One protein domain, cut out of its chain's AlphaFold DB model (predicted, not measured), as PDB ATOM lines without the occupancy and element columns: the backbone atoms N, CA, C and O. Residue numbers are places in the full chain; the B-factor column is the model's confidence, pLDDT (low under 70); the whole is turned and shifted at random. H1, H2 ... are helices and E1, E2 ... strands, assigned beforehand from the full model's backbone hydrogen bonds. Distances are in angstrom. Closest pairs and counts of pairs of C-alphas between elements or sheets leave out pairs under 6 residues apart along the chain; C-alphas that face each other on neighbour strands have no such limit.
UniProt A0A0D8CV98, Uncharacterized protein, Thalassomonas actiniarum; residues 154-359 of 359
ATOM      1  N   VAL A 154     209.097 159.467 175.779       94.31
ATOM      2  CA  VAL A 154     209.954 158.468 175.144       94.31
ATOM      3  C   VAL A 154     209.054 157.425 174.498       94.31
ATOM      4  O   VAL A 154     208.224 156.816 175.166       94.31
ATOM      5  N   GLU A 155     209.237 157.203 173.201       95.88
ATOM      6  CA  GLU A 155     208.608 156.105 172.465       95.88
ATOM      7  C   GLU A 155     209.680 155.078 172.089       95.88
ATOM      8  O   GLU A 155     210.703 155.431 171.495       95.88
ATOM      9  N   VAL A 156     209.446 153.802 172.398       95.56
ATOM     10  CA  VAL A 156     210.316 152.696 171.978       95.56
ATOM     11  C   VAL A 156     209.530 151.736 171.100       95.56
ATOM     12  O   VAL A 156     208.631 151.047 171.571       95.56
ATOM     13  N   ALA A 157     209.880 151.679 169.821       95.56
ATOM     14  CA  ALA A 157     209.317 150.746 168.855       95.56
ATOM     15  C   ALA A 157     210.225 149.515 168.738       95.56
ATOM     16  O   ALA A 157     211.317 149.615 168.181       95.56
ATOM     17  N   LEU A 158     209.767 148.376 169.252       94.62
ATOM     18  CA  LEU A 158     210.422 147.071 169.198       94.62
ATOM     19  C   LEU A 158     209.745 146.194 168.140       94.62
ATOM     20  O   LEU A 158     208.588 145.810 168.299       94.62
ATOM     21  N   ASP A 159     210.455 145.880 167.061       93.31
ATOM     22  CA  ASP A 159     209.999 144.985 166.001       93.31
ATOM     23  C   ASP A 159     210.534 143.572 166.213       93.31
ATOM     24  O   ASP A 159     211.745 143.361 166.282       93.31
ATOM     25  N   LEU A 160     209.630 142.597 166.214       91.69
ATOM     26  CA  LEU A 160     209.957 141.180 166.332       91.69
ATOM     27  C   LEU A 160     209.733 140.459 164.998       91.69
ATOM     28  O   LEU A 160     208.960 140.911 164.146       91.69
ATOM     29  N   SER A 161     210.362 139.302 164.817       90.25
ATOM     30  CA  SER A 161     210.181 138.486 163.611       90.25
ATOM     31  C   SER A 161     208.726 138.045 163.432       90.25
ATOM     32  O   SER A 161     208.179 138.090 162.324       90.25
ATOM     33  N   PHE A 162     208.055 137.671 164.523       90.19
ATOM     34  CA  PHE A 162     206.616 137.439 164.554       90.19
ATOM     35  C   PHE A 162     206.072 137.630 165.965       90.19
ATOM     36  O   PHE A 162     206.448 136.884 166.852       90.19
ATOM     37  N   LEU A 163     205.120 138.541 166.166       91.12
ATOM     38  CA  LEU A 163     204.458 138.700 167.461       91.12
ATOM     39  C   LEU A 163     202.979 138.328 167.336       91.12
ATOM     40  O   LEU A 163     202.260 138.956 166.548       91.12
ATOM     41  N   PRO A 164     202.481 137.340 168.097       91.31
ATOM     42  CA  PRO A 164     201.070 137.007 168.053       91.31
ATOM     43  C   PRO A 164     200.225 138.141 168.668       91.31
ATOM     44  O   PRO A 164     200.684 138.859 169.554       91.31
ATOM     45  N   PRO A 165     198.965 138.322 168.235       90.19
ATOM     46  CA  PRO A 165     198.066 139.325 168.818       90.19
ATOM     47  C   PRO A 165     197.606 138.968 170.242       90.19
ATOM     48  O   PRO A 165     197.081 139.815 170.960       90.19
ATOM     49  N   TYR A 166     197.752 137.705 170.639       90.62
ATOM     50  CA  TYR A 166     197.446 137.210 171.975       90.62
ATOM     51  C   TYR A 166     198.333 136.015 172.306       90.62
ATOM     52  O   TYR A 166     198.793 135.308 171.414       90.62
ATOM     53  N   VAL A 167     198.519 135.758 173.592       88.06
ATOM     54  CA  VAL A 167     199.211 134.578 174.115       88.06
ATOM     55  C   VAL A 167     198.296 133.808 175.043       88.06
ATOM     56  O   VAL A 167     197.327 134.352 175.571       88.06
ATOM     57  N   VAL A 168     198.589 132.527 175.234       84.38
ATOM     58  CA  VAL A 168     197.938 131.718 176.261       84.38
ATOM     59  C   VAL A 168     198.829 131.724 177.494       84.38
ATOM     60  O   VAL A 168     200.003 131.359 177.424       84.38
ATOM     61  N   ILE A 169     198.257 132.117 178.627       81.94
ATOM     62  CA  ILE A 169     198.861 131.884 179.934       81.94
ATOM     63  C   ILE A 169     198.466 130.477 180.367       81.94
ATOM     64  O   ILE A 169     197.303 130.218 180.696       81.94
ATOM     65  N   ASN A 170     199.422 129.554 180.360       76.56
ATOM     66  CA  ASN A 170     199.144 128.134 180.550       76.56
ATOM     67  C   ASN A 170     199.436 127.690 181.984       76.56
ATOM     68  O   ASN A 170     200.554 127.320 182.337       76.56
ATOM     69  N   ARG A 171     198.422 127.713 182.847       76.44
ATOM     70  CA  ARG A 171     198.517 127.312 184.260       76.44
ATOM     71  C   ARG A 171     198.880 125.846 184.465       76.44
ATOM     72  O   ARG A 171     199.437 125.529 185.511       76.44
ATOM     73  N   ASP A 172     198.622 124.985 183.490       74.69
ATOM     74  CA  ASP A 172     198.972 123.567 183.589       74.69
ATOM     75  C   ASP A 172     200.469 123.323 183.323       74.69
ATOM     76  O   ASP A 172     201.039 122.348 183.813       74.69
ATOM     77  N   ALA A 173     201.115 124.230 182.583       67.31
ATOM     78  CA  ALA A 173     202.472 124.062 182.079       67.31
ATOM     79  C   ALA A 173     203.571 124.585 183.034       67.31
ATOM     80  O   ALA A 173     204.648 123.990 183.112       67.31
ATOM     81  N   GLN A 174     203.331 125.651 183.813       69.38
ATOM     82  CA  GLN A 174     204.306 126.127 184.820       69.38
ATOM     83  C   GLN A 174     203.711 126.472 186.174       69.38
ATOM     84  O   GLN A 174     202.634 127.062 186.256       69.38
ATOM     85  N   ASP A 175     204.528 126.225 187.201       72.75
ATOM     86  CA  ASP A 175     204.313 126.637 188.584       72.75
ATOM     87  C   ASP A 175     204.101 128.156 188.731       72.75
ATOM     88  O   ASP A 175     204.672 128.974 188.004       72.75
ATOM     89  N   THR A 176     203.330 128.531 189.753       74.62
ATOM     90  CA  THR A 176     203.162 129.909 190.235       74.62
ATOM     91  C   THR A 176     204.513 130.578 190.525       74.62
ATOM     92  O   THR A 176     205.464 129.948 190.997       74.62
ATOM     93  N   GLY A 177     204.601 131.886 190.264       72.50
ATOM     94  CA  GLY A 177     205.800 132.695 190.506       72.50
ATOM     95  C   GLY A 177     206.871 132.565 189.422       72.50
ATOM     96  O   GLY A 177     208.001 133.016 189.613       72.50
ATOM     97  N   LYS A 178     206.538 131.934 188.291       79.06
ATOM     98  CA  LYS A 178     207.357 131.932 187.078       79.06
ATOM     99  C   LYS A 178     206.829 132.942 186.067       79.06
ATOM    100  O   LYS A 178     205.652 133.300 186.081       79.06
ATOM    101  N   VAL A 179     207.753 133.396 185.232       84.25
ATOM    102  CA  VAL A 179     207.521 134.361 184.159       84.25
ATOM    103  C   VAL A 179     207.538 133.584 182.857       84.25
ATOM    104  O   VAL A 179     208.485 132.831 182.608       84.25
ATOM    105  N   GLU A 180     206.475 133.740 182.074       86.19
ATOM    106  CA  GLU A 180     206.331 133.066 180.779       86.19
ATOM    107  C   GLU A 180     206.735 133.949 179.613       86.19
ATOM    108  O   GLU A 180     207.344 133.442 178.683       86.19
ATOM    109  N   TYR A 181     206.416 135.238 179.690       89.94
ATOM    110  CA  TYR A 181     206.680 136.240 178.663       89.94
ATOM    111  C   TYR A 181     207.275 137.464 179.350       89.94
ATOM    112  O   TYR A 181     206.764 137.890 180.392       89.94
ATOM    113  N   ASP A 182     208.353 138.000 178.789       91.88
ATOM    114  CA  ASP A 182     209.068 139.162 179.306       91.88
ATOM    115  C   ASP A 182     209.680 139.927 178.132       91.88
ATOM    116  O   ASP A 182     210.470 139.370 177.368       91.88
ATOM    117  N   TYR A 183     209.290 141.188 177.972       94.75
ATOM    118  CA  TYR A 183     209.922 142.115 177.042       94.75
ATOM    119  C   TYR A 183     210.370 143.319 177.861       94.75
ATOM    120  O   TYR A 183     209.545 144.016 178.458       94.75
ATOM    121  N   ALA A 184     211.678 143.535 177.913       95.25
ATOM    122  CA  ALA A 184     212.294 144.514 178.789       95.25
ATOM    123  C   ALA A 184     213.203 145.465 178.012       95.25
ATOM    124  O   ALA A 184     214.017 145.033 177.197       95.25
ATOM    125  N   ILE A 185     213.107 146.751 178.333       96.19
ATOM    126  CA  ILE A 185     214.014 147.809 177.887       96.19
ATOM    127  C   ILE A 185     214.674 148.371 179.139       96.19
ATOM    128  O   ILE A 185     213.996 148.904 180.011       96.19
ATOM    129  N   ARG A 186     215.989 148.231 179.253       96.75
ATOM    130  CA  ARG A 186     216.769 148.671 180.410       96.75
ATOM    131  C   ARG A 186     217.642 149.839 180.013       96.75
ATOM    132  O   ARG A 186     218.280 149.784 178.966       96.75
ATOM    133  N   PHE A 187     217.678 150.850 180.861       96.38
ATOM    134  CA  PHE A 187     218.506 152.032 180.704       96.38
ATOM    135  C   PHE A 187     219.603 151.991 181.761       96.38
ATOM    136  O   PHE A 187     219.302 151.903 182.950       96.38
ATOM    137  N   ASP A 188     220.850 152.048 181.303       95.12
ATOM    138  CA  ASP A 188     222.025 152.320 182.131       95.12
ATOM    139  C   ASP A 188     222.083 153.833 182.341       95.12
ATOM    140  O   ASP A 188     222.644 154.590 181.542       95.12
ATOM    141  N   VAL A 189     221.356 154.293 183.351       94.50
ATOM    142  CA  VAL A 189     221.103 155.721 183.554       94.50
ATOM    143  C   VAL A 189     222.361 156.396 184.085       94.50
ATOM    144  O   VAL A 189     222.697 157.512 183.679       94.50
ATOM    145  N   ASN A 190     223.090 155.703 184.959       90.06
ATOM    146  CA  ASN A 190     224.318 156.213 185.556       90.06
ATOM    147  C   ASN A 190     225.574 155.969 184.694       90.06
ATOM    148  O   ASN A 190     226.651 156.461 185.039       90.06
ATOM    149  N   LYS A 191     225.428 155.299 183.541       90.38
ATOM    150  CA  LYS A 191     226.470 155.059 182.530       90.38
ATOM    151  C   LYS A 191     227.633 154.213 183.058       90.38
ATOM    152  O   LYS A 191     228.778 154.405 182.627       90.38
ATOM    153  N   SER A 192     227.369 153.294 183.985       87.69
ATOM    154  CA  SER A 192     228.387 152.401 184.550       87.69
ATOM    155  C   SER A 192     228.780 151.264 183.598       87.69
ATOM    156  O   SER A 192     229.848 150.658 183.743       87.69
ATOM    157  N   GLY A 193     227.948 150.982 182.589       89.75
ATOM    158  CA  GLY A 193     228.105 149.874 181.650       89.75
ATOM    159  C   GLY A 193     227.632 148.521 182.189       89.75
ATOM    160  O   GLY A 193     227.818 147.503 181.510       89.75
ATOM    161  N   ILE A 194     227.030 148.481 183.382       90.00
ATOM    162  CA  ILE A 194     226.415 147.298 184.000       90.00
ATOM    163  C   ILE A 194     225.050 147.673 184.585       90.00
ATOM    164  O   ILE A 194     224.815 148.829 184.877       90.00
ATOM    165  N   LEU A 195     224.155 146.697 184.774       90.69
ATOM    166  CA  LEU A 195     222.905 146.945 185.504       90.69
ATOM    167  C   LEU A 195     223.190 147.046 187.000       90.69
ATOM    168  O   LEU A 195     223.533 146.032 187.625       90.69
ATOM    169  N   ASP A 196     223.006 148.226 187.578       91.19
ATOM    170  CA  ASP A 196     223.252 148.465 188.995       91.19
ATOM    171  C   ASP A 196     222.291 149.486 189.645       91.19
ATOM    172  O   ASP A 196     221.215 149.785 189.131       91.19
ATOM    173  N   ALA A 197     222.610 149.929 190.867       90.31
ATOM    174  CA  ALA A 197     221.784 150.891 191.585       90.31
ATOM    175  C   ALA A 197     221.786 152.267 190.902       90.31
ATOM    176  O   ALA A 197     222.816 152.935 190.820       90.31
ATOM    177  N   GLY A 198     220.599 152.737 190.526       91.00
ATOM    178  CA  GLY A 198     220.432 153.975 189.757       91.00
ATOM    179  C   GLY A 198     219.933 153.738 188.341       91.00
ATOM    180  O   GLY A 198     219.552 154.698 187.680       91.00
ATOM    181  N   ASP A 199     219.838 152.479 187.917       94.75
ATOM    182  CA  ASP A 199     219.242 152.112 186.640       94.75
ATOM    183  C   ASP A 199     217.736 151.888 186.724       94.75
ATOM    184  O   ASP A 199     217.152 151.630 187.787       94.75
ATOM    185  N   VAL A 200     217.103 151.933 185.554       95.38
ATOM    186  CA  VAL A 200     215.659 151.767 185.397       95.38
ATOM    187  C   VAL A 200     215.346 150.877 184.198       95.38
ATOM    188  O   VAL A 200     216.048 150.876 183.188       95.38
ATOM    189  N   ALA A 201     214.281 150.094 184.308       95.50
ATOM    190  CA  ALA A 201     213.787 149.236 183.249       95.50
ATOM    191  C   ALA A 201     212.289 149.424 183.030       95.50
ATOM    192  O   ALA A 201     211.522 149.616 183.967       95.50
ATOM    193  N   LEU A 202     211.884 149.305 181.776       94.88
ATOM    194  CA  LEU A 202     210.504 149.198 181.339       94.88
ATOM    195  C   LEU A 202     210.270 147.738 181.013       94.88
ATOM    196  O   LEU A 202     210.979 147.186 180.170       94.88
ATOM    197  N   ILE A 203     209.329 147.098 181.691       92.75
ATOM    198  CA  ILE A 203     209.112 145.665 181.523       92.75
ATOM    199  C   ILE A 203     207.631 145.424 181.316       92.75
ATOM    200  O   ILE A 203     206.840 145.738 182.200       92.75
ATOM    201  N   ILE A 204     207.274 144.816 180.182       91.75
ATOM    202  CA  ILE A 204     206.002 144.100 180.065       91.75
ATOM    203  C   ILE A 204     206.240 142.624 180.337       91.75
ATOM    204  O   ILE A 204     207.086 141.977 179.714       91.75
ATOM    205  N   ARG A 205     205.502 142.069 181.288       88.44
ATOM    206  CA  ARG A 205     205.618 140.657 181.631       88.44
ATOM    207  C   ARG A 205     204.322 140.100 182.172       88.44
ATOM    208  O   ARG A 205     203.397 140.822 182.512       88.44
ATOM    209  N   HIS A 206     204.280 138.783 182.293       84.31
ATOM    210  CA  HIS A 206     203.244 138.126 183.075       84.31
ATOM    211  C   HIS A 206     203.862 137.340 184.222       84.31
ATOM    212  O   HIS A 206     204.635 136.400 183.997       84.31
ATOM    213  N   PHE A 207     203.476 137.684 185.450       74.75
ATOM    214  CA  PHE A 207     203.687 136.822 186.600       74.75
ATOM    215  C   PHE A 207     202.474 135.939 186.830       74.75
ATOM    216  O   PHE A 207     201.361 136.405 187.066       74.75
ATOM    217  N   LYS A 208     202.703 134.629 186.904       72.38
ATOM    218  CA  LYS A 208     201.677 133.720 187.410       72.38
ATOM    219  C   LYS A 208     201.484 133.929 188.907       72.38
ATOM    220  O   LYS A 208     202.119 133.243 189.706       72.38
ATOM    221  N   SER A 209     200.607 134.852 189.290       67.19
ATOM    222  CA  SER A 209     200.118 134.992 190.664       67.19
ATOM    223  C   SER A 209     199.019 133.954 190.926       67.19
ATOM    224  O   SER A 209     198.260 133.615 190.019       67.19
ATOM    225  N   ASP A 210     198.895 133.404 192.137       60.84
ATOM    226  CA  ASP A 210     197.784 132.484 192.467       60.84
ATOM    227  C   ASP A 210     196.409 133.185 192.435       60.84
ATOM    228  O   ASP A 210     195.370 132.526 192.434       60.84
ATOM    229  N   ALA A 211     196.396 134.522 192.433       63.09
ATOM    230  CA  ALA A 211     195.201 135.330 192.622       63.09
ATOM    231  C   ALA A 211     194.467 135.680 191.317       63.09
ATOM    232  O   ALA A 211     193.237 135.729 191.336       63.09
ATOM    233  N   GLU A 212     195.173 135.916 190.202       60.69
ATOM    234  CA  GLU A 212     194.554 136.628 189.067       60.69
ATOM    235  C   GLU A 212     194.012 135.774 187.928       60.69
ATOM    236  O   GLU A 212     193.108 136.229 187.238       60.69
ATOM    237  N   TYR A 213     194.408 134.512 187.763       65.81
ATOM    238  CA  TYR A 213     193.853 133.691 186.681       65.81
ATOM    239  C   TYR A 213     193.852 132.200 187.034       65.81
ATOM    240  O   TYR A 213     194.857 131.525 186.819       65.81
ATOM    241  N   PRO A 214     192.747 131.641 187.566       68.69
ATOM    242  CA  PRO A 214     192.736 130.282 188.113       68.69
ATOM    243  C   PRO A 214     192.819 129.173 187.055       68.69
ATOM    244  O   PRO A 214     192.999 128.016 187.414       68.69
ATOM    245  N   ASN A 215     192.654 129.504 185.771       77.19
ATOM    246  CA  ASN A 215     192.709 128.563 184.655       77.19
ATOM    247  C   ASN A 215     193.483 129.184 183.482       77.19
ATOM    248  O   ASN A 215     193.732 130.395 183.469       77.19
ATOM    249  N   ASN A 216     193.796 128.358 182.480       80.31
ATOM    250  CA  ASN A 216     194.348 128.827 181.210       80.31
ATOM    251  C   ASN A 216     193.447 129.909 180.614       80.31
ATOM    252  O   ASN A 216     192.217 129.777 180.606       80.31
ATOM    253  N   HIS A 217     194.057 130.978 180.122       83.06
ATOM    254  CA  HIS A 217     193.341 132.079 179.496       83.06
ATOM    255  C   HIS A 217     194.211 132.712 178.416       83.06
ATOM    256  O   HIS A 217     195.437 132.683 178.496       83.06
ATOM    257  N   SER A 218     193.554 133.263 177.403       87.44
ATOM    258  CA  SER A 218     194.213 134.068 176.385       87.44
ATOM    259  C   SER A 218     194.218 135.527 176.814       87.44
ATOM    260  O   SER A 218     193.210 136.015 177.325       87.44
ATOM    261  N   LEU A 219     195.337 136.198 176.586       88.06
ATOM    262  CA  LEU A 219     195.572 137.592 176.937       88.06
ATOM    263  C   LEU A 219     196.220 138.284 175.737       88.06
ATOM    264  O   LEU A 219     197.093 137.687 175.100       88.06
ATOM    265  N   ALA A 220     195.797 139.501 175.394       90.56
ATOM    266  CA  ALA A 220     196.524 140.261 174.380       90.56
ATOM    267  C   ALA A 220     197.944 140.569 174.884       90.56
ATOM    268  O   ALA A 220     198.140 140.769 176.080       90.56
ATOM    269  N   ILE A 221     198.942 140.651 173.998       89.88
ATOM    270  CA  ILE A 221     200.311 141.003 174.430       89.88
ATOM    271  C   ILE A 221     200.331 142.376 175.124       89.88
ATOM    272  O   ILE A 221     201.033 142.567 176.110       89.88
ATOM    273  N   THR A 222     199.513 143.316 174.653       89.56
ATOM    274  CA  THR A 222     199.371 144.656 175.246       89.56
ATOM    275  C   THR A 222     198.675 144.662 176.606       89.56
ATOM    276  O   THR A 222     198.647 145.691 177.266       89.56
ATOM    277  N   GLU A 223     198.050 143.551 177.004       88.19
ATOM    278  CA  GLU A 223     197.407 143.388 178.312       88.19
ATOM    279  C   GLU A 223     198.329 142.681 179.323       88.19
ATOM    280  O   GLU A 223     197.912 142.428 180.453       88.19
ATOM    281  N   LEU A 224     199.572 142.354 178.937       87.12
ATOM    282  CA  LEU A 224     200.614 141.961 179.889       87.12
ATOM    283  C   LEU A 224     200.899 143.125 180.853       87.12
ATOM    284  O   LEU A 224     200.752 144.293 180.495       87.12
ATOM    285  N   GLU A 225     201.318 142.811 182.077       85.25
ATOM    286  CA  GLU A 225     201.607 143.811 183.107       85.25
ATOM    287  C   GLU A 225     202.839 144.619 182.694       85.25
ATOM    288  O   GLU A 225     203.939 144.070 182.610       85.25
ATOM    289  N   GLY A 226     202.633 145.901 182.381       88.00
ATOM    290  CA  GLY A 226     203.676 146.850 182.012       88.00
ATOM    291  C   GLY A 226     204.028 147.767 183.170       88.00
ATOM    292  O   GLY A 226     203.213 148.611 183.534       88.00
ATOM    293  N   ASP A 227     205.245 147.649 183.694       90.69
ATOM    294  CA  ASP A 227     205.705 148.396 184.866       90.69
ATOM    295  C   ASP A 227     207.097 149.008 184.664       90.69
ATOM    296  O   ASP A 227     207.948 148.479 183.936       90.69
ATOM    297  N   ILE A 228     207.339 150.107 185.378       92.88
ATOM    298  CA  ILE A 228     208.659 150.706 185.571       92.88
ATOM    299  C   ILE A 228     209.324 150.044 186.785       92.88
ATOM    300  O   ILE A 228     208.794 150.050 187.899       92.88
ATOM    301  N   TRP A 229     210.504 149.476 186.560       92.75
ATOM    302  CA  TRP A 229     211.331 148.823 187.566       92.75
ATOM    303  C   TRP A 229     212.577 149.653 187.825       92.75
ATOM    304  O   TRP A 229     213.253 150.060 186.887       92.75
ATOM    305  N   SER A 230     212.933 149.840 189.087       92.44
ATOM    306  CA  SER A 230     214.186 150.475 189.478       92.44
ATOM    307  C   SER A 230     215.115 149.465 190.132       92.44
ATOM    308  O   SER A 230     214.686 148.526 190.805       92.44
ATOM    309  N   TYR A 231     216.411 149.617 189.901       92.75
ATOM    310  CA  TYR A 231     217.423 148.751 190.488       92.75
ATOM    311  C   TYR A 231     217.947 149.369 191.787       92.75
ATOM    312  O   TYR A 231     218.382 150.518 191.820       92.75
ATOM    313  N   MET A 232     217.889 148.594 192.873       90.31
ATOM    314  CA  MET A 232     218.187 149.020 194.241       90.31
ATOM    315  C   MET A 232     219.096 148.009 194.959       90.31
ATOM    316  O   MET A 232     218.954 146.795 194.782       90.31
ATOM    317  N   PRO A 233     220.025 148.457 195.815       90.69
ATOM    318  CA  PRO A 233     220.921 147.564 196.537       90.69
ATOM    319  C   PRO A 233     220.201 146.819 197.669       90.69
ATOM    320  O   PRO A 233     219.378 147.376 198.401       90.69
ATOM    321  N   ARG A 234     220.560 145.548 197.873       86.88
ATOM    322  CA  ARG A 234     220.170 144.801 199.073       86.88
ATOM    323  C   ARG A 234     221.115 145.103 200.226       86.88
ATOM    324  O   ARG A 234     222.327 145.165 200.069       86.88
ATOM    325  N   HIS A 235     220.539 145.210 201.417       89.19
ATOM    326  CA  HIS A 235     221.295 145.484 202.632       89.19
ATOM    327  C   HIS A 235     222.385 144.451 202.897       89.19
ATOM    328  O   HIS A 235     222.124 143.245 202.869       89.19
ATOM    329  N   GLN A 236     223.578 144.947 203.231       83.69
ATOM    330  CA  GLN A 236     224.726 144.136 203.641       83.69
ATOM    331  C   GLN A 236     225.174 143.109 202.589       83.69
ATOM    332  O   GLN A 236     225.790 142.093 202.921       83.69
ATOM    333  N   GLN A 237     224.833 143.336 201.318       81.69
ATOM    334  CA  GLN A 237     225.174 142.458 200.204       81.69
ATOM    335  C   GLN A 237     225.573 143.285 198.986       81.69
ATOM    336  O   GLN A 237     224.935 144.279 198.661       81.69
ATOM    337  N   ASP A 238     226.593 142.822 198.267       78.31
ATOM    338  CA  ASP A 238     226.953 143.317 196.931       78.31
ATOM    339  C   ASP A 238     225.990 142.720 195.886       78.31
ATOM    340  O   ASP A 238     226.376 141.974 194.988       78.31
ATOM    341  N   VAL A 239     224.689 142.899 196.124       83.62
ATOM    342  CA  VAL A 239     223.613 142.344 195.305       83.62
ATOM    343  C   VAL A 239     222.601 143.443 195.054       83.62
ATOM    344  O   VAL A 239     221.974 143.951 195.983       83.62
ATOM    345  N   ILE A 240     222.402 143.749 193.781       83.69
ATOM    346  CA  ILE A 240     221.327 144.611 193.317       83.69
ATOM    347  C   ILE A 240     220.063 143.769 193.127       83.69
ATOM    348  O   ILE A 240     220.103 142.624 192.670       83.69
ATOM    349  N   ALA A 241     218.928 144.325 193.523       85.00
ATOM    350  CA  ALA A 241     217.606 143.778 193.295       85.00
ATOM    351  C   ALA A 241     216.752 144.808 192.569       85.00
ATOM    352  O   ALA A 241     216.897 146.003 192.781       85.00
ATOM    353  N   SER A 242     215.837 144.339 191.735       84.44
ATOM    354  CA  SER A 242     214.870 145.216 191.089       84.44
ATOM    355  C   SER A 242     213.633 145.369 191.974       84.44
ATOM    356  O   SER A 242     213.097 144.377 192.483       84.44
ATOM    357  N   GLU A 243     213.186 146.601 192.147       81.75
ATOM    358  CA  GLU A 243     211.928 146.988 192.769       81.75
ATOM    359  C   GLU A 243     210.957 147.470 191.686       81.75
ATOM    360  O   GLU A 243     211.365 148.085 190.707       81.75
ATOM    361  N   HIS A 244     209.668 147.193 191.864       80.00
ATOM    362  CA  HIS A 244     208.591 147.859 191.138       80.00
ATOM    363  C   HIS A 244     207.439 148.111 192.105       80.00
ATOM    364  O   HIS A 244     207.320 147.458 193.149       80.00
ATOM    365  N   THR A 245     206.552 149.022 191.727       70.81
ATOM    366  CA  THR A 245     205.307 149.246 192.452       70.81
ATOM    367  C   THR A 245     204.140 149.300 191.491       70.81
ATOM    368  O   THR A 245     204.202 150.015 190.497       70.81
ATOM    369  N   ASN A 246     203.042 148.656 191.864       67.31
ATOM    370  CA  ASN A 246     201.809 148.668 191.091       67.31
ATOM    371  C   ASN A 246     200.995 149.947 191.381       67.31
ATOM    372  O   ASN A 246     200.030 149.935 192.150       67.31
ATOM    373  N   THR A 247     201.447 151.079 190.839       75.31
ATOM    374  CA  THR A 247     200.704 152.347 190.835       75.31
ATOM    375  C   THR A 247     200.428 152.754 189.393       75.31
ATOM    376  O   THR A 247     201.247 152.498 188.516       75.31
ATOM    377  N   GLU A 248     199.305 153.432 189.130       74.62
ATOM    378  CA  GLU A 248     198.984 153.904 187.768       74.62
ATOM    379  C   GLU A 248     200.103 154.787 187.186       74.62
ATOM    380  O   GLU A 248     200.364 154.751 185.987       74.62
ATOM    381  N   LEU A 249     200.812 155.526 188.050       78.81
ATOM    382  CA  LEU A 249     201.945 156.365 187.666       78.81
ATOM    383  C   LEU A 249     203.166 155.559 187.210       78.81
ATOM    384  O   LEU A 249     203.892 156.062 186.371       78.81
ATOM    385  N   ASN A 250     203.355 154.323 187.681       82.62
ATOM    386  CA  ASN A 250     204.467 153.455 187.277       82.62
ATOM    387  C   ASN A 250     204.115 152.459 186.166       82.62
ATOM    388  O   ASN A 250     204.916 151.578 185.863       82.62
ATOM    389  N   SER A 251     202.942 152.606 185.548       86.06
ATOM    390  CA  SER A 251     202.536 151.754 184.434       86.06
ATOM    391  C   SER A 251     203.188 152.181 183.117       86.06
ATOM    392  O   SER A 251     203.294 153.371 182.812       86.06
ATOM    393  N   VAL A 252     203.604 151.201 182.317       87.88
ATOM    394  CA  VAL A 252     204.120 151.417 180.960       87.88
ATOM    395  C   VAL A 252     202.996 151.172 179.965       87.88
ATOM    396  O   VAL A 252     202.422 150.083 179.920       87.88
ATOM    397  N   GLN A 253     202.679 152.177 179.150       90.38
ATOM    398  CA  GLN A 253     201.687 152.016 178.093       90.38
ATOM    399  C   GLN A 253     202.320 151.296 176.908       90.38
ATOM    400  O   GLN A 253     203.370 151.711 176.418       90.38
ATOM    401  N   VAL A 254     201.676 150.223 176.444       93.31
ATOM    402  CA  VAL A 254     202.153 149.452 175.294       93.31
ATOM    403  C   VAL A 254     201.054 149.269 174.263       93.31
ATOM    404  O   VAL A 254     199.956 148.800 174.560       93.31
ATOM    405  N   GLU A 255     201.383 149.604 173.023       95.38
ATOM    406  CA  GLU A 255     200.555 149.349 171.853       95.38
ATOM    407  C   GLU A 255     201.181 148.254 170.985       95.38
ATOM    408  O   GLU A 255     202.400 148.107 170.927       95.38
ATOM    409  N   GLN A 256     200.347 147.501 170.265       95.50
ATOM    410  CA  GLN A 256     200.805 146.512 169.292       95.50
ATOM    411  C   GLN A 256     200.290 146.853 167.894       95.50
ATOM    412  O   GLN A 256     199.094 147.074 167.688       95.50
ATOM    413  N   SER A 257     201.185 146.810 166.905       96.19
ATOM    414  CA  SER A 257     200.836 146.924 165.487       96.19
ATOM    415  C   SER A 257     201.559 145.860 164.669       96.19
ATOM    416  O   SER A 257     202.747 145.972 164.366       96.19
ATOM    417  N   GLY A 258     200.844 144.786 164.324       94.56
ATOM    418  CA  GLY A 258     201.455 143.612 163.702       94.56
ATOM    419  C   GLY A 258     202.513 143.001 164.623       94.56
ATOM    420  O   GLY A 258     202.194 142.616 165.747       94.56
ATOM    421  N   ASN A 259     203.761 142.958 164.150       93.81
ATOM    422  CA  ASN A 259     204.890 142.404 164.899       93.81
ATOM    423  C   ASN A 259     205.626 143.423 165.786       93.81
ATOM    424  O   ASN A 259     206.684 143.112 166.329       93.81
ATOM    425  N   ARG A 260     205.107 144.649 165.891       95.31
ATOM    426  CA  ARG A 260     205.729 145.731 166.651       95.31
ATOM    427  C   ARG A 260     205.036 145.941 167.985       95.31
ATOM    428  O   ARG A 260     203.812 146.068 168.007       95.31
ATOM    429  N   LEU A 261     205.836 146.081 169.037       96.12
ATOM    430  CA  LEU A 261     205.443 146.679 170.309       96.12
ATOM    431  C   LEU A 261     205.944 148.114 170.380       96.12
ATOM    432  O   LEU A 261     207.114 148.376 170.112       96.12
ATOM    433  N   THR A 262     205.062 149.031 170.750       96.88
ATOM    434  CA  THR A 262     205.396 150.435 170.974       96.88
ATOM    435  C   THR A 262     205.181 150.749 172.443       96.88
ATOM    436  O   THR A 262     204.043 150.764 172.904       96.88
ATOM    437  N   PHE A 263     206.269 150.991 173.166       95.81
ATOM    438  CA  PHE A 263     206.251 151.437 174.554       95.81
ATOM    439  C   PHE A 263     206.204 152.962 174.571       95.81
ATOM    440  O   PHE A 263     207.032 153.597 173.920       95.81
ATOM    441  N   ILE A 264     205.257 153.539 175.307       93.88
ATOM    442  CA  ILE A 264     205.077 154.986 175.456       93.88
ATOM    443  C   ILE A 264     205.275 155.328 176.930       93.88
ATOM    444  O   ILE A 264     204.592 154.776 177.798       93.88
ATOM    445  N   ILE A 265     206.234 156.211 177.205       92.50
ATOM    446  CA  ILE A 265     206.697 156.522 178.555       92.50
ATOM    447  C   ILE A 265     206.756 158.031 178.748       92.50
ATOM    448  O   ILE A 265     207.329 158.750 177.928       92.50
ATOM    449  N   ASP A 266     206.217 158.494 179.871       92.06
ATOM    450  CA  ASP A 266     206.373 159.866 180.343       92.06
ATOM    451  C   ASP A 266     207.520 159.906 181.376       92.06
ATOM    452  O   ASP A 266     207.409 159.286 182.437       92.06
ATOM    453  N   PRO A 267     208.632 160.626 181.120       91.12
ATOM    454  CA  PRO A 267     209.715 160.786 182.096       91.12
ATOM    455  C   PRO A 267     209.281 161.360 183.455       91.12
ATOM    456  O   PRO A 267     209.984 161.185 184.451       91.12
ATOM    457  N   GLY A 268     208.116 162.011 183.527       91.62
ATOM    458  CA  GLY A 268     207.478 162.455 184.765       91.62
ATOM    459  C   GLY A 268     207.021 161.317 185.689       91.62
ATOM    460  O   GLY A 268     206.747 161.560 186.865       91.62
ATOM    461  N   GLN A 269     206.954 160.076 185.202       92.25
ATOM    462  CA  GLN A 269     206.447 158.933 185.962       92.25
ATOM    463  C   GLN A 269     207.378 158.491 187.094       92.25
ATOM    464  O   GLN A 269     206.891 158.105 188.148       92.25
ATOM    465  N   HIS A 270     208.697 158.584 186.924       93.69
ATOM    466  CA  HIS A 270     209.658 158.035 187.886       93.69
ATOM    467  C   HIS A 270     210.969 158.826 187.853       93.69
ATOM    468  O   HIS A 270     211.480 159.104 186.771       93.69
ATOM    469  N   ALA A 271     211.551 159.159 189.013       93.56
ATOM    470  CA  ALA A 271     212.704 160.073 189.096       93.56
ATOM    471  C   ALA A 271     213.888 159.660 188.201       93.56
ATOM    472  O   ALA A 271     214.441 160.486 187.488       93.56
ATOM    473  N   LEU A 272     214.216 158.363 188.131       94.56
ATOM    474  CA  LEU A 272     215.299 157.874 187.261       94.56
ATOM    475  C   LEU A 272     215.050 158.082 185.757       94.56
ATOM    476  O   LEU A 272     216.007 158.197 184.996       94.56
ATOM    477  N   LEU A 273     213.790 158.171 185.311       94.44
ATOM    478  CA  LEU A 273     213.485 158.460 183.906       94.44
ATOM    479  C   LEU A 273     213.846 159.904 183.527       94.44
ATOM    480  O   LEU A 273     214.060 160.185 182.349       94.44
ATOM    481  N   ALA A 274     213.975 160.806 184.508       92.06
ATOM    482  CA  ALA A 274     214.363 162.200 184.293       92.06
ATOM    483  C   ALA A 274     215.717 162.353 183.585       92.06
ATOM    484  O   ALA A 274     215.948 163.362 182.916       92.06
ATOM    485  N   HIS A 275     216.590 161.358 183.745       93.12
ATOM    486  CA  HIS A 275     217.962 161.308 183.240       93.12
ATOM    487  C   HIS A 275     218.090 160.613 181.874       93.12
ATOM    488  O   HIS A 275     219.186 160.493 181.327       93.12
ATOM    489  N   ILE A 276     216.991 160.105 181.305       93.44
ATOM    490  CA  ILE A 276     217.050 159.409 180.020       93.44
ATOM    491  C   ILE A 276     217.027 160.425 178.873       93.44
ATOM    492  O   ILE A 276     216.203 161.340 178.832       93.44
ATOM    493  N   ASN A 277     217.922 160.236 177.909       92.44
ATOM    494  CA  ASN A 277     217.987 160.982 176.660       92.44
ATOM    495  C   ASN A 277     218.516 160.101 175.512       92.44
ATOM    496  O   ASN A 277     218.698 158.891 175.657       92.44
ATOM    497  N   GLU A 278     218.786 160.721 174.361       91.69
ATOM    498  CA  GLU A 278     219.279 160.043 173.158       91.69
ATOM    499  C   GLU A 278     220.643 159.345 173.327       91.69
ATOM    500  O   GLU A 278     221.010 158.514 172.498       91.69
ATOM    501  N   GLU A 279     221.405 159.679 174.368       91.50
ATOM    502  CA  GLU A 279     222.735 159.137 174.654       91.50
ATOM    503  C   GLU A 279     222.741 158.111 175.797       91.50
ATOM    504  O   GLU A 279     223.776 157.476 176.016       91.50
ATOM    505  N   THR A 280     221.630 157.944 176.525       94.25
ATOM    506  CA  THR A 280     221.523 157.015 177.661       94.25
ATOM    507  C   THR A 280     221.625 155.573 177.171       94.25
ATOM    508  O   THR A 280     220.739 155.143 176.434       94.25
ATOM    509  N   PRO A 281     222.671 154.811 177.540       95.12
ATOM    510  CA  PRO A 281     222.848 153.456 177.039       95.12
ATOM    511  C   PRO A 281     221.676 152.538 177.404       95.12
ATOM    512  O   PRO A 281     221.097 152.623 178.485       95.12
ATOM    513  N   VAL A 282     221.333 151.645 176.481       95.38
ATOM    514  CA  VAL A 282     220.182 150.749 176.566       95.38
ATOM    515  C   VAL A 282     220.557 149.299 176.308       95.38
ATOM    516  O   VAL A 282     221.469 148.992 175.536       95.38
ATOM    517  N   GLN A 283     219.800 148.414 176.942       94.81
ATOM    518  CA  GLN A 283     219.768 146.989 176.668       94.81
ATOM    519  C   GLN A 283     218.312 146.548 176.531       94.81
ATOM    520  O   GLN A 283     217.489 146.799 177.409       94.81
ATOM    521  N   ILE A 284     218.000 145.851 175.449       93.50
ATOM    522  CA  ILE A 284     216.705 145.230 175.218       93.50
ATOM    523  C   ILE A 284     216.867 143.734 175.456       93.50
ATOM    524  O   ILE A 284     217.878 143.155 175.068       93.50
ATOM    525  N   SER A 285     215.884 143.106 176.091       92.88
ATOM    526  CA  SER A 285     215.792 141.651 176.122       92.88
ATOM    527  C   SER A 285     214.364 141.198 175.928       92.88
ATOM    528  O   SER A 285     213.440 141.773 176.507       92.88
ATOM    529  N   THR A 286     214.209 140.100 175.222       93.19
ATOM    530  CA  THR A 286     212.959 139.373 175.081       93.19
ATOM    531  C   THR A 286     213.175 137.963 175.600       93.19
ATOM    532  O   THR A 286     214.249 137.376 175.477       93.19
ATOM    533  N   PHE A 287     212.169 137.420 176.269       91.19
ATOM    534  CA  PHE A 287     212.282 136.121 176.898       91.19
ATOM    535  C   PHE A 287     210.931 135.430 176.931       91.19
ATOM    536  O   PHE A 287     209.912 136.001 177.326       91.19
ATOM    537  N   ILE A 288     210.956 134.157 176.554       88.88
ATOM    538  CA  ILE A 288     209.854 133.229 176.718       88.88
ATOM    539  C   ILE A 288     210.355 132.000 177.453       88.88
ATOM    540  O   ILE A 288     211.358 131.384 177.091       88.88
ATOM    541  N   ASN A 289     209.604 131.596 178.466       86.75
ATOM    542  CA  ASN A 289     209.779 130.307 179.105       86.75
ATOM    543  C   ASN A 289     208.436 129.596 179.154       86.75
ATOM    544  O   ASN A 289     207.631 129.827 180.054       86.75
ATOM    545  N   TYR A 290     208.230 128.710 178.191       82.62
ATOM    546  CA  TYR A 290     206.978 128.025 177.937       82.62
ATOM    547  C   TYR A 290     207.247 126.527 177.752       82.62
ATOM    548  O   TYR A 290     207.882 126.120 176.779       82.62
ATOM    549  N   PRO A 291     206.866 125.669 178.709       70.19
ATOM    550  CA  PRO A 291     207.092 124.244 178.603       70.19
ATOM    551  C   PRO A 291     205.926 123.601 177.858       70.19
ATOM    552  O   PRO A 291     204.776 123.929 178.102       70.19
ATOM    553  N   GLU A 292     206.268 122.624 177.025       67.12
ATOM    554  CA  GLU A 292     205.417 121.979 176.021       67.12
ATOM    555  C   GLU A 292     205.393 122.719 174.683       67.12
ATOM    556  O   GLU A 292     205.029 123.892 174.619       67.12
ATOM    557  N   PRO A 293     205.685 122.019 173.577       67.12
ATOM    558  CA  PRO A 293     204.990 122.354 172.362       67.12
ATOM    559  C   PRO A 293     203.511 121.992 172.514       67.12
ATOM    560  O   PRO A 293     203.171 120.870 172.899       67.12
ATOM    561  N   GLU A 294     202.627 122.934 172.196       77.12
ATOM    562  CA  GLU A 294     201.193 122.667 172.137       77.12
ATOM    563  C   GLU A 294     200.856 121.747 170.959       77.12
ATOM    564  O   GLU A 294     201.507 121.754 169.917       77.12
ATOM    565  N   ALA A 295     199.820 120.921 171.101       75.25
ATOM    566  CA  ALA A 295     199.392 120.054 170.004       75.25
ATOM    567  C   ALA A 295     198.620 120.815 168.913       75.25
ATOM    568  O   ALA A 295     198.530 120.346 167.775       75.25
ATOM    569  N   GLU A 296     198.008 121.943 169.271       81.88
ATOM    570  CA  GLU A 296     197.187 122.737 168.368       81.88
ATOM    571  C   GLU A 296     198.059 123.711 167.579       81.88
ATOM    572  O   GLU A 296     198.837 124.469 168.144       81.88
ATOM    573  N   VAL A 297     197.924 123.670 166.254       84.25
ATOM    574  CA  VAL A 297     198.604 124.588 165.339       84.25
ATOM    575  C   VAL A 297     197.616 125.669 164.936       84.25
ATOM    576  O   VAL A 297     196.580 125.361 164.338       84.25
ATOM    577  N   ILE A 298     197.958 126.927 165.197       85.50
ATOM    578  CA  ILE A 298     197.160 128.071 164.748       85.50
ATOM    579  C   ILE A 298     197.601 128.424 163.324       85.50
ATOM    580  O   ILE A 298     198.724 128.859 163.086       85.50
ATOM    581  N   SER A 299     196.722 128.181 162.351       84.12
ATOM    582  CA  SER A 299     197.069 128.176 160.921       84.12
ATOM    583  C   SER A 299     197.532 129.521 160.353       84.12
ATOM    584  O   SER A 299     198.217 129.565 159.333       84.12
ATOM    585  N   GLU A 300     197.119 130.609 160.987       86.62
ATOM    586  CA  GLU A 300     197.395 131.991 160.618       86.62
ATOM    587  C   GLU A 300     198.669 132.550 161.266       86.62
ATOM    588  O   GLU A 300     199.066 133.670 160.947       86.62
ATOM    589  N   TRP A 301     199.308 131.799 162.167       87.25
ATOM    590  CA  TRP A 301     200.535 132.217 162.843       87.25
ATOM    591  C   TRP A 301     201.767 131.648 162.145       87.25
ATOM    592  O   TRP A 301     201.765 130.518 161.658       87.25
ATOM    593  N   SER A 302     202.829 132.456 162.091       83.69
ATOM    594  CA  SER A 302     204.089 132.049 161.452       83.69
ATOM    595  C   SER A 302     204.929 131.144 162.358       83.69
ATOM    596  O   SER A 302     205.722 130.351 161.856       83.69
ATOM    597  N   ASP A 303     204.721 131.242 163.672       85.38
ATOM    598  CA  ASP A 303     205.441 130.511 164.712       85.38
ATOM    599  C   ASP A 303     204.544 130.295 165.938       85.38
ATOM    600  O   ASP A 303     203.582 131.046 166.133       85.38
ATOM    601  N   GLY A 304     204.865 129.315 166.782       85.38
ATOM    602  CA  GLY A 304     204.191 129.138 168.067       85.38
ATOM    603  C   GLY A 304     204.566 127.841 168.773       85.38
ATOM    604  O   GLY A 304     205.214 126.992 168.172       85.38
ATOM    605  N   PRO A 305     204.117 127.630 170.023       84.00
ATOM    606  CA  PRO A 305     204.589 126.545 170.879       84.00
ATOM    607  C   PRO A 305     204.694 125.186 170.184       84.00
ATOM    608  O   PRO A 305     205.688 124.489 170.341       84.00
ATOM    609  N   TRP A 306     203.726 124.830 169.336       83.81
ATOM    610  CA  TRP A 306     203.678 123.570 168.583       83.81
ATOM    611  C   TRP A 306     204.905 123.234 167.718       83.81
ATOM    612  O   TRP A 306     205.059 122.073 167.326       83.81
ATOM    613  N   ASN A 307     205.759 124.201 167.370       82.00
ATOM    614  CA  ASN A 307     206.961 123.973 166.561       82.00
ATOM    615  C   ASN A 307     208.282 124.212 167.321       82.00
ATOM    616  O   ASN A 307     209.348 123.932 166.762       82.00
ATOM    617  N   TRP A 308     208.231 124.678 168.571       83.62
ATOM    618  CA  TRP A 308     209.419 124.989 169.361       83.62
ATOM    619  C   TRP A 308     210.159 123.719 169.791       83.62
ATOM    620  O   TRP A 308     209.566 122.709 170.179       83.62
ATOM    621  N   SER A 309     211.493 123.754 169.723       77.06
ATOM    622  CA  SER A 309     212.354 122.623 170.111       77.06
ATOM    623  C   SER A 309     212.902 122.713 171.535       77.06
ATOM    624  O   SER A 309     213.568 121.786 172.001       77.06
ATOM    625  N   SER A 310     212.652 123.823 172.221       81.69
ATOM    626  CA  SER A 310     213.045 124.081 173.601       81.69
ATOM    627  C   SER A 310     211.857 124.690 174.348       81.69
ATOM    628  O   SER A 310     210.830 124.998 173.755       81.69
ATOM    629  N   LYS A 311     211.996 124.820 175.668       81.88
ATOM    630  CA  LYS A 311     211.041 125.561 176.499       81.88
ATOM    631  C   LYS A 311     211.455 127.010 176.746       81.88
ATOM    632  O   LYS A 311     210.724 127.725 177.407       81.88
ATOM    633  N   LEU A 312     212.689 127.369 176.397       86.75
ATOM    634  CA  LEU A 312     213.298 128.645 176.751       86.75
ATOM    635  C   LEU A 312     213.804 129.271 175.467       86.75
ATOM    636  O   LEU A 312     214.623 128.667 174.774       86.75
ATOM    637  N   HIS A 313     213.316 130.472 175.213       87.69
ATOM    638  CA  HIS A 313     213.662 131.308 174.081       87.69
ATOM    639  C   HIS A 313     214.039 132.668 174.641       87.69
ATOM    640  O   HIS A 313     213.378 133.164 175.554       87.69
ATOM    641  N   GLN A 314     215.107 133.255 174.138       89.44
ATOM    642  CA  GLN A 314     215.529 134.576 174.561       89.44
ATOM    643  C   GLN A 314     216.271 135.241 173.422       89.44
ATOM    644  O   GLN A 314     216.911 134.544 172.645       89.44
ATOM    645  N   ASP A 315     216.211 136.558 173.392       89.25
ATOM    646  CA  ASP A 315     217.046 137.381 172.537       89.25
ATOM    647  C   ASP A 315     217.394 138.674 173.295       89.25
ATOM    648  O   ASP A 315     216.713 139.061 174.260       89.25
ATOM    649  N   ALA A 316     218.505 139.307 172.939       89.69
ATOM    650  CA  ALA A 316     218.984 140.525 173.559       89.69
ATOM    651  C   ALA A 316     219.716 141.434 172.570       89.69
ATOM    652  O   ALA A 316     220.538 140.998 171.775       89.69
ATOM    653  N   LEU A 317     219.498 142.740 172.715       87.06
ATOM    654  CA  LEU A 317     220.202 143.767 171.957       87.06
ATOM    655  C   LEU A 317     220.814 144.809 172.904       87.06
ATOM    656  O   LEU A 317     220.067 145.526 173.575       87.06
ATOM    657  N   PRO A 318     222.147 144.977 172.915       87.00
ATOM    658  CA  PRO A 318     223.142 144.073 172.323       87.00
ATOM    659  C   PRO A 318     223.196 142.726 173.061       87.00
ATOM    660  O   PRO A 318     222.794 142.649 174.222       87.00
ATOM    661  N   ASP A 319     223.809 141.706 172.449       82.69
ATOM    662  CA  ASP A 319     224.018 140.377 173.059       82.69
ATOM    663  C   ASP A 319     224.703 140.461 174.436       82.69
ATOM    664  O   ASP A 319     224.575 139.578 175.287       82.69
ATOM    665  N   SER A 320     225.493 141.519 174.659       84.38
ATOM    666  CA  SER A 320     226.120 141.804 175.946       84.38
ATOM    667  C   SER A 320     226.327 143.302 176.174       84.38
ATOM    668  O   SER A 320     226.700 144.033 175.256       84.38
ATOM    669  N   GLY A 321     226.151 143.733 177.425       90.25
ATOM    670  CA  GLY A 321     226.322 145.126 177.837       90.25
ATOM    671  C   GLY A 321     225.193 146.028 177.343       90.25
ATOM    672  O   GLY A 321     224.042 145.601 177.268       90.25
ATOM    673  N   PHE A 322     225.548 147.267 177.010       92.88
ATOM    674  CA  PHE A 322     224.626 148.312 176.572       92.88
ATOM    675  C   PHE A 322     225.094 148.938 175.260       92.88
ATOM    676  O   PHE A 322     226.284 148.943 174.937       92.88
ATOM    677  N   THR A 323     224.151 149.504 174.514       91.12
ATOM    678  CA  THR A 323     224.407 150.288 173.301       91.12
ATOM    679  C   THR A 323     223.735 151.650 173.401       91.12
ATOM    680  O   THR A 323     222.778 151.813 174.144       91.12
ATOM    681  N   GLN A 324     224.195 152.643 172.643       88.94
ATOM    682  CA  GLN A 324     223.487 153.922 172.584       88.94
ATOM    683  C   GLN A 324     222.183 153.803 171.770       88.94
ATOM    684  O   GLN A 324     222.174 153.123 170.733       88.94
ATOM    685  N   PRO A 325     221.100 154.490 172.181       84.56
ATOM    686  CA  PRO A 325     219.864 154.576 171.416       84.56
ATOM    687  C   PRO A 325     220.129 155.095 170.006       84.56
ATOM    688  O   PRO A 325     220.833 156.083 169.812       84.56
ATOM    689  N   ASN A 326     219.551 154.435 169.000       80.94
ATOM    690  CA  ASN A 326     219.670 154.829 167.592       80.94
ATOM    691  C   ASN A 326     221.117 155.069 167.117       80.94
ATOM    692  O   ASN A 326     221.345 155.876 166.210       80.94
ATOM    693  N   PHE A 327     222.101 154.368 167.695       75.81
ATOM    694  CA  PHE A 327     223.490 154.439 167.225       75.81
ATOM    695  C   PHE A 327     223.585 154.152 165.711       75.81
ATOM    696  O   PHE A 327     224.405 154.732 164.997       75.81
ATOM    697  N   TYR A 328     222.665 153.323 165.209       68.94
ATOM    698  CA  TYR A 328     222.317 153.200 163.796       68.94
ATOM    699  C   TYR A 328     220.899 153.749 163.562       68.94
ATOM    700  O   TYR A 328     220.046 153.639 164.439       68.94
ATOM    701  N   SER A 329     220.651 154.347 162.386       59.56
ATOM    702  CA  SER A 329     219.408 155.084 162.065       59.56
ATOM    703  C   SER A 329     218.122 154.303 162.330       59.56
ATOM    704  O   SER A 329     217.109 154.897 162.682       59.56
ATOM    705  N   ASP A 330     218.210 152.992 162.174       60.69
ATOM    706  CA  ASP A 330     217.379 152.000 162.830       60.69
ATOM    707  C   ASP A 330     218.408 150.986 163.357       60.69
ATOM    708  O   ASP A 330     219.316 150.612 162.597       60.69
ATOM    709  N   MET A 331     218.356 150.578 164.630       56.78
ATOM    710  CA  MET A 331     219.179 149.455 165.103       56.78
ATOM    711  C   MET A 331     218.586 148.174 164.513       56.78
ATOM    712  O   MET A 331     217.905 147.418 165.193       56.78
ATOM    713  N   LEU A 332     218.767 148.013 163.202       54.09
ATOM    714  CA  LEU A 332     218.434 146.828 162.434       54.09
ATOM    715  C   LEU A 332     219.449 145.767 162.816       54.09
ATOM    716  O   LEU A 332     220.626 145.872 162.451       54.09
ATOM    717  N   ILE A 333     218.988 144.773 163.559       54.22
ATOM    718  CA  ILE A 333     219.755 143.559 163.757       54.22
ATOM    719  C   ILE A 333     219.416 142.677 162.559       54.22
ATOM    720  O   ILE A 333     218.280 142.248 162.379       54.22
ATOM    721  N   ASP A 334     220.389 142.446 161.680       47.69
ATOM    722  CA  ASP A 334     220.271 141.372 160.691       47.69
ATOM    723  C   ASP A 334     220.671 140.059 161.376       47.69
ATOM    724  O   ASP A 334     221.710 139.475 161.060       47.69
ATOM    725  N   ASP A 335     219.893 139.652 162.387       48.78
ATOM    726  CA  ASP A 335     220.119 138.394 163.111       48.78
ATOM    727  C   ASP A 335     219.552 137.176 162.365       48.78
ATOM    728  O   ASP A 335     219.991 136.034 162.517       48.78
ATOM    729  N   ALA A 336     218.653 137.426 161.410       44.03
ATOM    730  CA  ALA A 336     217.930 136.409 160.649       44.03
ATOM    731  C   ALA A 336     218.823 135.385 159.905       44.03
ATOM    732  O   ALA A 336     218.321 134.377 159.397       44.03
ATOM    733  N   ALA A 337     220.134 135.628 159.790       42.66
ATOM    734  CA  ALA A 337     221.085 134.721 159.150       42.66
ATOM    735  C   ALA A 337     222.102 134.057 160.098       42.66
ATOM    736  O   ALA A 337     222.775 133.118 159.650       42.66
ATOM    737  N   ALA A 338     222.256 134.519 161.345       38.97
ATOM    738  CA  ALA A 338     223.363 134.120 162.218       38.97
ATOM    739  C   ALA A 338     222.920 133.385 163.491       38.97
ATOM    740  O   ALA A 338     223.582 132.393 163.817       38.97
ATOM    741  N   ASP A 339     221.803 133.769 164.121       45.62
ATOM    742  CA  ASP A 339     221.312 133.122 165.346       45.62
ATOM    743  C   ASP A 339     220.139 132.156 165.120       45.62
ATOM    744  O   ASP A 339     219.115 132.134 165.789       45.62
ATOM    745  N   LEU A 340     220.301 131.233 164.169       44.31
ATOM    746  CA  LEU A 340     219.541 129.982 164.241       44.31
ATOM    747  C   LEU A 340     220.197 129.055 165.275       44.31
ATOM    748  O   LEU A 340     220.588 127.925 164.940       44.31
ATOM    749  N   ILE A 341     220.330 129.492 166.535       46.38
ATOM    750  CA  ILE A 341     220.435 128.523 167.620       46.38
ATOM    751  C   ILE A 341     219.147 127.705 167.571       46.38
ATOM    752  O   ILE A 341     218.016 128.179 167.623       46.38
ATOM    753  N   GLN A 342     219.337 126.406 167.388       41.84
ATOM    754  CA  GLN A 342     218.281 125.414 167.366       41.84
ATOM    755  C   GLN A 342     217.488 125.482 168.687       41.84
ATOM    756  O   GLN A 342     217.874 124.849 169.670       41.84
ATOM    757  N   GLY A 343     216.398 126.254 168.719       54.22
ATOM    758  CA  GLY A 343     215.620 126.494 169.934       54.22
ATOM    759  C   GLY A 343     215.165 127.926 170.195       54.22
ATOM    760  O   GLY A 343     214.683 128.139 171.298       54.22
ATOM    761  N   GLU A 344     215.267 128.870 169.264       71.19
ATOM    762  CA  GLU A 344     214.710 130.226 169.424       71.19
ATOM    763  C   GLU A 344     213.350 130.390 168.734       71.19
ATOM    764  O   GLU A 344     213.051 129.720 167.744       71.19
ATOM    765  N   SER A 345     212.484 131.214 169.331       85.00
ATOM    766  CA  SER A 345     211.129 131.492 168.846       85.00
ATOM    767  C   SER A 345     211.122 132.822 168.103       85.00
ATOM    768  O   SER A 345     211.694 133.802 168.575       85.00
ATOM    769  N   MET A 346     210.362 132.901 167.009       88.12
ATOM    770  CA  MET A 346     210.163 134.164 166.290       88.12
ATOM    771  C   MET A 346     209.453 135.231 167.143       88.12
ATOM    772  O   MET A 346     209.432 136.397 166.757       88.12
ATOM    773  N   TRP A 347     208.852 134.831 168.273       88.56
ATOM    774  CA  TRP A 347     208.166 135.714 169.221       88.56
ATOM    775  C   TRP A 347     209.128 136.519 170.085       88.56
ATOM    776  O   TRP A 347     208.714 137.521 170.659       88.56
ATOM    777  N   VAL A 348     210.383 136.086 170.191       88.88
ATOM    778  CA  VAL A 348     211.422 136.808 170.933       88.88
ATOM    779  C   VAL A 348     212.465 137.431 170.014       88.88
ATOM    780  O   VAL A 348     213.017 138.449 170.391       88.88
ATOM    781  N   ASP A 349     212.668 136.880 168.820       88.69
ATOM    782  CA  ASP A 349     213.653 137.339 167.830       88.69
ATOM    783  C   ASP A 349     213.438 138.814 167.420       88.69
ATOM    784  O   ASP A 349     212.434 139.169 166.785       88.69
ATOM    785  N   ILE A 350     214.367 139.674 167.843       89.06
ATOM    786  CA  ILE A 350     214.389 141.128 167.691       89.06
ATOM    787  C   ILE A 350     214.949 141.476 166.312       89.06
ATOM    788  O   ILE A 350     216.131 141.344 166.019       89.06
ATOM    789  N   THR A 351     214.107 142.064 165.468       87.69
ATOM    790  CA  THR A 351     214.519 142.501 164.122       87.69
ATOM    791  C   THR A 351     215.007 143.945 164.101       87.69
ATOM    792  O   THR A 351     215.956 144.297 163.394       87.69
ATOM    793  N   SER A 352     214.368 144.815 164.882       88.50
ATOM    794  CA  SER A 352     214.841 146.178 165.079       88.50
ATOM    795  C   SER A 352     214.272 146.819 166.326       88.50
ATOM    796  O   SER A 352     213.186 146.480 166.787       88.50
ATOM    797  N   VAL A 353     214.979 147.829 166.818       91.25
ATOM    798  CA  VAL A 353     214.448 148.753 167.817       91.25
ATOM    799  C   VAL A 353     214.728 150.193 167.410       91.25
ATOM    800  O   VAL A 353     215.787 150.516 166.856       91.25
ATOM    801  N   LYS A 354     213.770 151.072 167.697       93.50
ATOM    802  CA  LYS A 354     213.881 152.508 167.470       93.50
ATOM    803  C   LYS A 354     213.387 153.281 168.681       93.50
ATOM    804  O   LYS A 354     212.290 153.032 169.168       93.50
ATOM    805  N   PHE A 355     214.178 154.259 169.100       94.12
ATOM    806  CA  PHE A 355     213.841 155.168 170.187       94.12
ATOM    807  C   PHE A 355     213.466 156.536 169.615       94.12
ATOM    808  O   PHE A 355     214.148 157.051 168.726       94.12
ATOM    809  N   THR A 356     212.414 157.156 170.128       95.06
ATOM    810  CA  THR A 356     212.045 158.537 169.808       95.06
ATOM    811  C   THR A 356     211.937 159.318 171.107       95.06
ATOM    812  O   THR A 356     211.222 158.906 172.011       95.06
ATOM    813  N   PHE A 357     212.650 160.438 171.189       93.75
ATOM    814  CA  PHE A 357     212.645 161.338 172.340       93.75
ATOM    815  C   PHE A 357     211.990 162.656 171.925       93.75
ATOM    816  O   PHE A 357     212.486 163.343 171.026       93.75
ATOM    817  N   THR A 358     210.868 162.998 172.552       95.38
ATOM    818  CA  THR A 358     210.139 164.254 172.313       95.38
ATOM    819  C   THR A 358     210.581 165.303 173.334       95.38
ATOM    820  O   THR A 358     210.727 164.968 174.507       95.38
ATOM    821  N   LYS A 359     210.796 166.553 172.894       92.38
ATOM    822  CA  LYS A 359     211.238 167.695 173.720       92.38
ATOM    823  C   LYS A 359     210.291 168.885 173.619       92.38
ATOM    824  O   LYS A 359     209.732 169.080 172.509       92.38
TER     825      LYS A 359
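Overview. This is residues 154 to 359 of the 359 residues of an uncharacterized protein of Thalassomonas actiniarum (UniProt A0A0D8CV98). Two antiparallel sheets lie face to face as a sandwich, their strands crossed at 53 degrees: a broad six-strand sheet, curled like part of a barrel, and a smaller four-strand one. A separate two-strand ladder, E2 and E5, lies towards one end, and the short helix H1 packs on the broad sheet near the other. The 206 printed residues include twelve named strands, E1 to E12, with H1 between E9 and E10; the class is mostly strand, though under half of the residues are in named elements. The whole is compact, with a radius of gyration of the C-alphas of 17.0 A and spans of 47 by 40 by 32 A.

Along the chain. The six-strand sheet holds E7, residues 240 to 244; E6, residues 225 to 233, 23.8 A long; E4, residues 200 to 207; E3, residues 179 to 187, 21.1 A; E10, residues 282 to 289, 23.1 A; and E11, residues 312 to 317. The four-strand sheet holds E8, residues 253 to 257; E9, residues 260 to 265; E1, residues 154 to 160, 19.4 A, starting at C-alpha 154 (209.954, 158.468, 175.144); and E12, residues 350 to 358, 24.0 A, ending at C-alpha 358 (210.139, 164.254, 172.313). E2 is residues 166 to 169, E5 residues 217 to 220, and H1 residues 271 to 275.

Arrangement. The larger sheet runs E7, E6, E4, E3, E10, E11 and is twisted; E4 bends by 67 degrees at residue 204. Across its neighbour pairs these backbone atoms are within hydrogen-bond range: for E6 and E7, N 230 and O 243 at 2.9 A; for E4 and E6, N 203 and O 227 at 3.0 A; for E3 and E4, N 185 and O 202 at 2.8 A; for E3 and E10, N 184 and O 285 at 2.9 A; and for E10 and E11, N 286 and O 315 at 2.9 A. The other sheet runs E8, E9, E1, E12, with N 255 and O 262 at 2.9 A, N 156 and O 263 at 2.9 A and N 157 and O 354 at 2.8 A. Between the sheets, the closest C-alphas of E11 and E12 are those of Asp 315 and Ile 350, 6.7 A apart. E2 and E5 are antiparallel, with N 167 and O 219 at 2.8 A. H1 is on the larger sheet at a height of 9.3 A, only just over E4, with 3 of its C-alphas falling there; its one O i to N i+4 pair is out of range, but 2 of 2 O i to N i+3 pairs are within it.

Size, cuts and confidence. The C-alphas farthest apart, of Gln 236 and Ser 299, are 53.3 A apart. The printed part has no cut. The long links are E3 to E4, E10 to E11 and E11 to E12. Mean pLDDT of the printed part is 84.0; residues 328 to 343 are among those under 70.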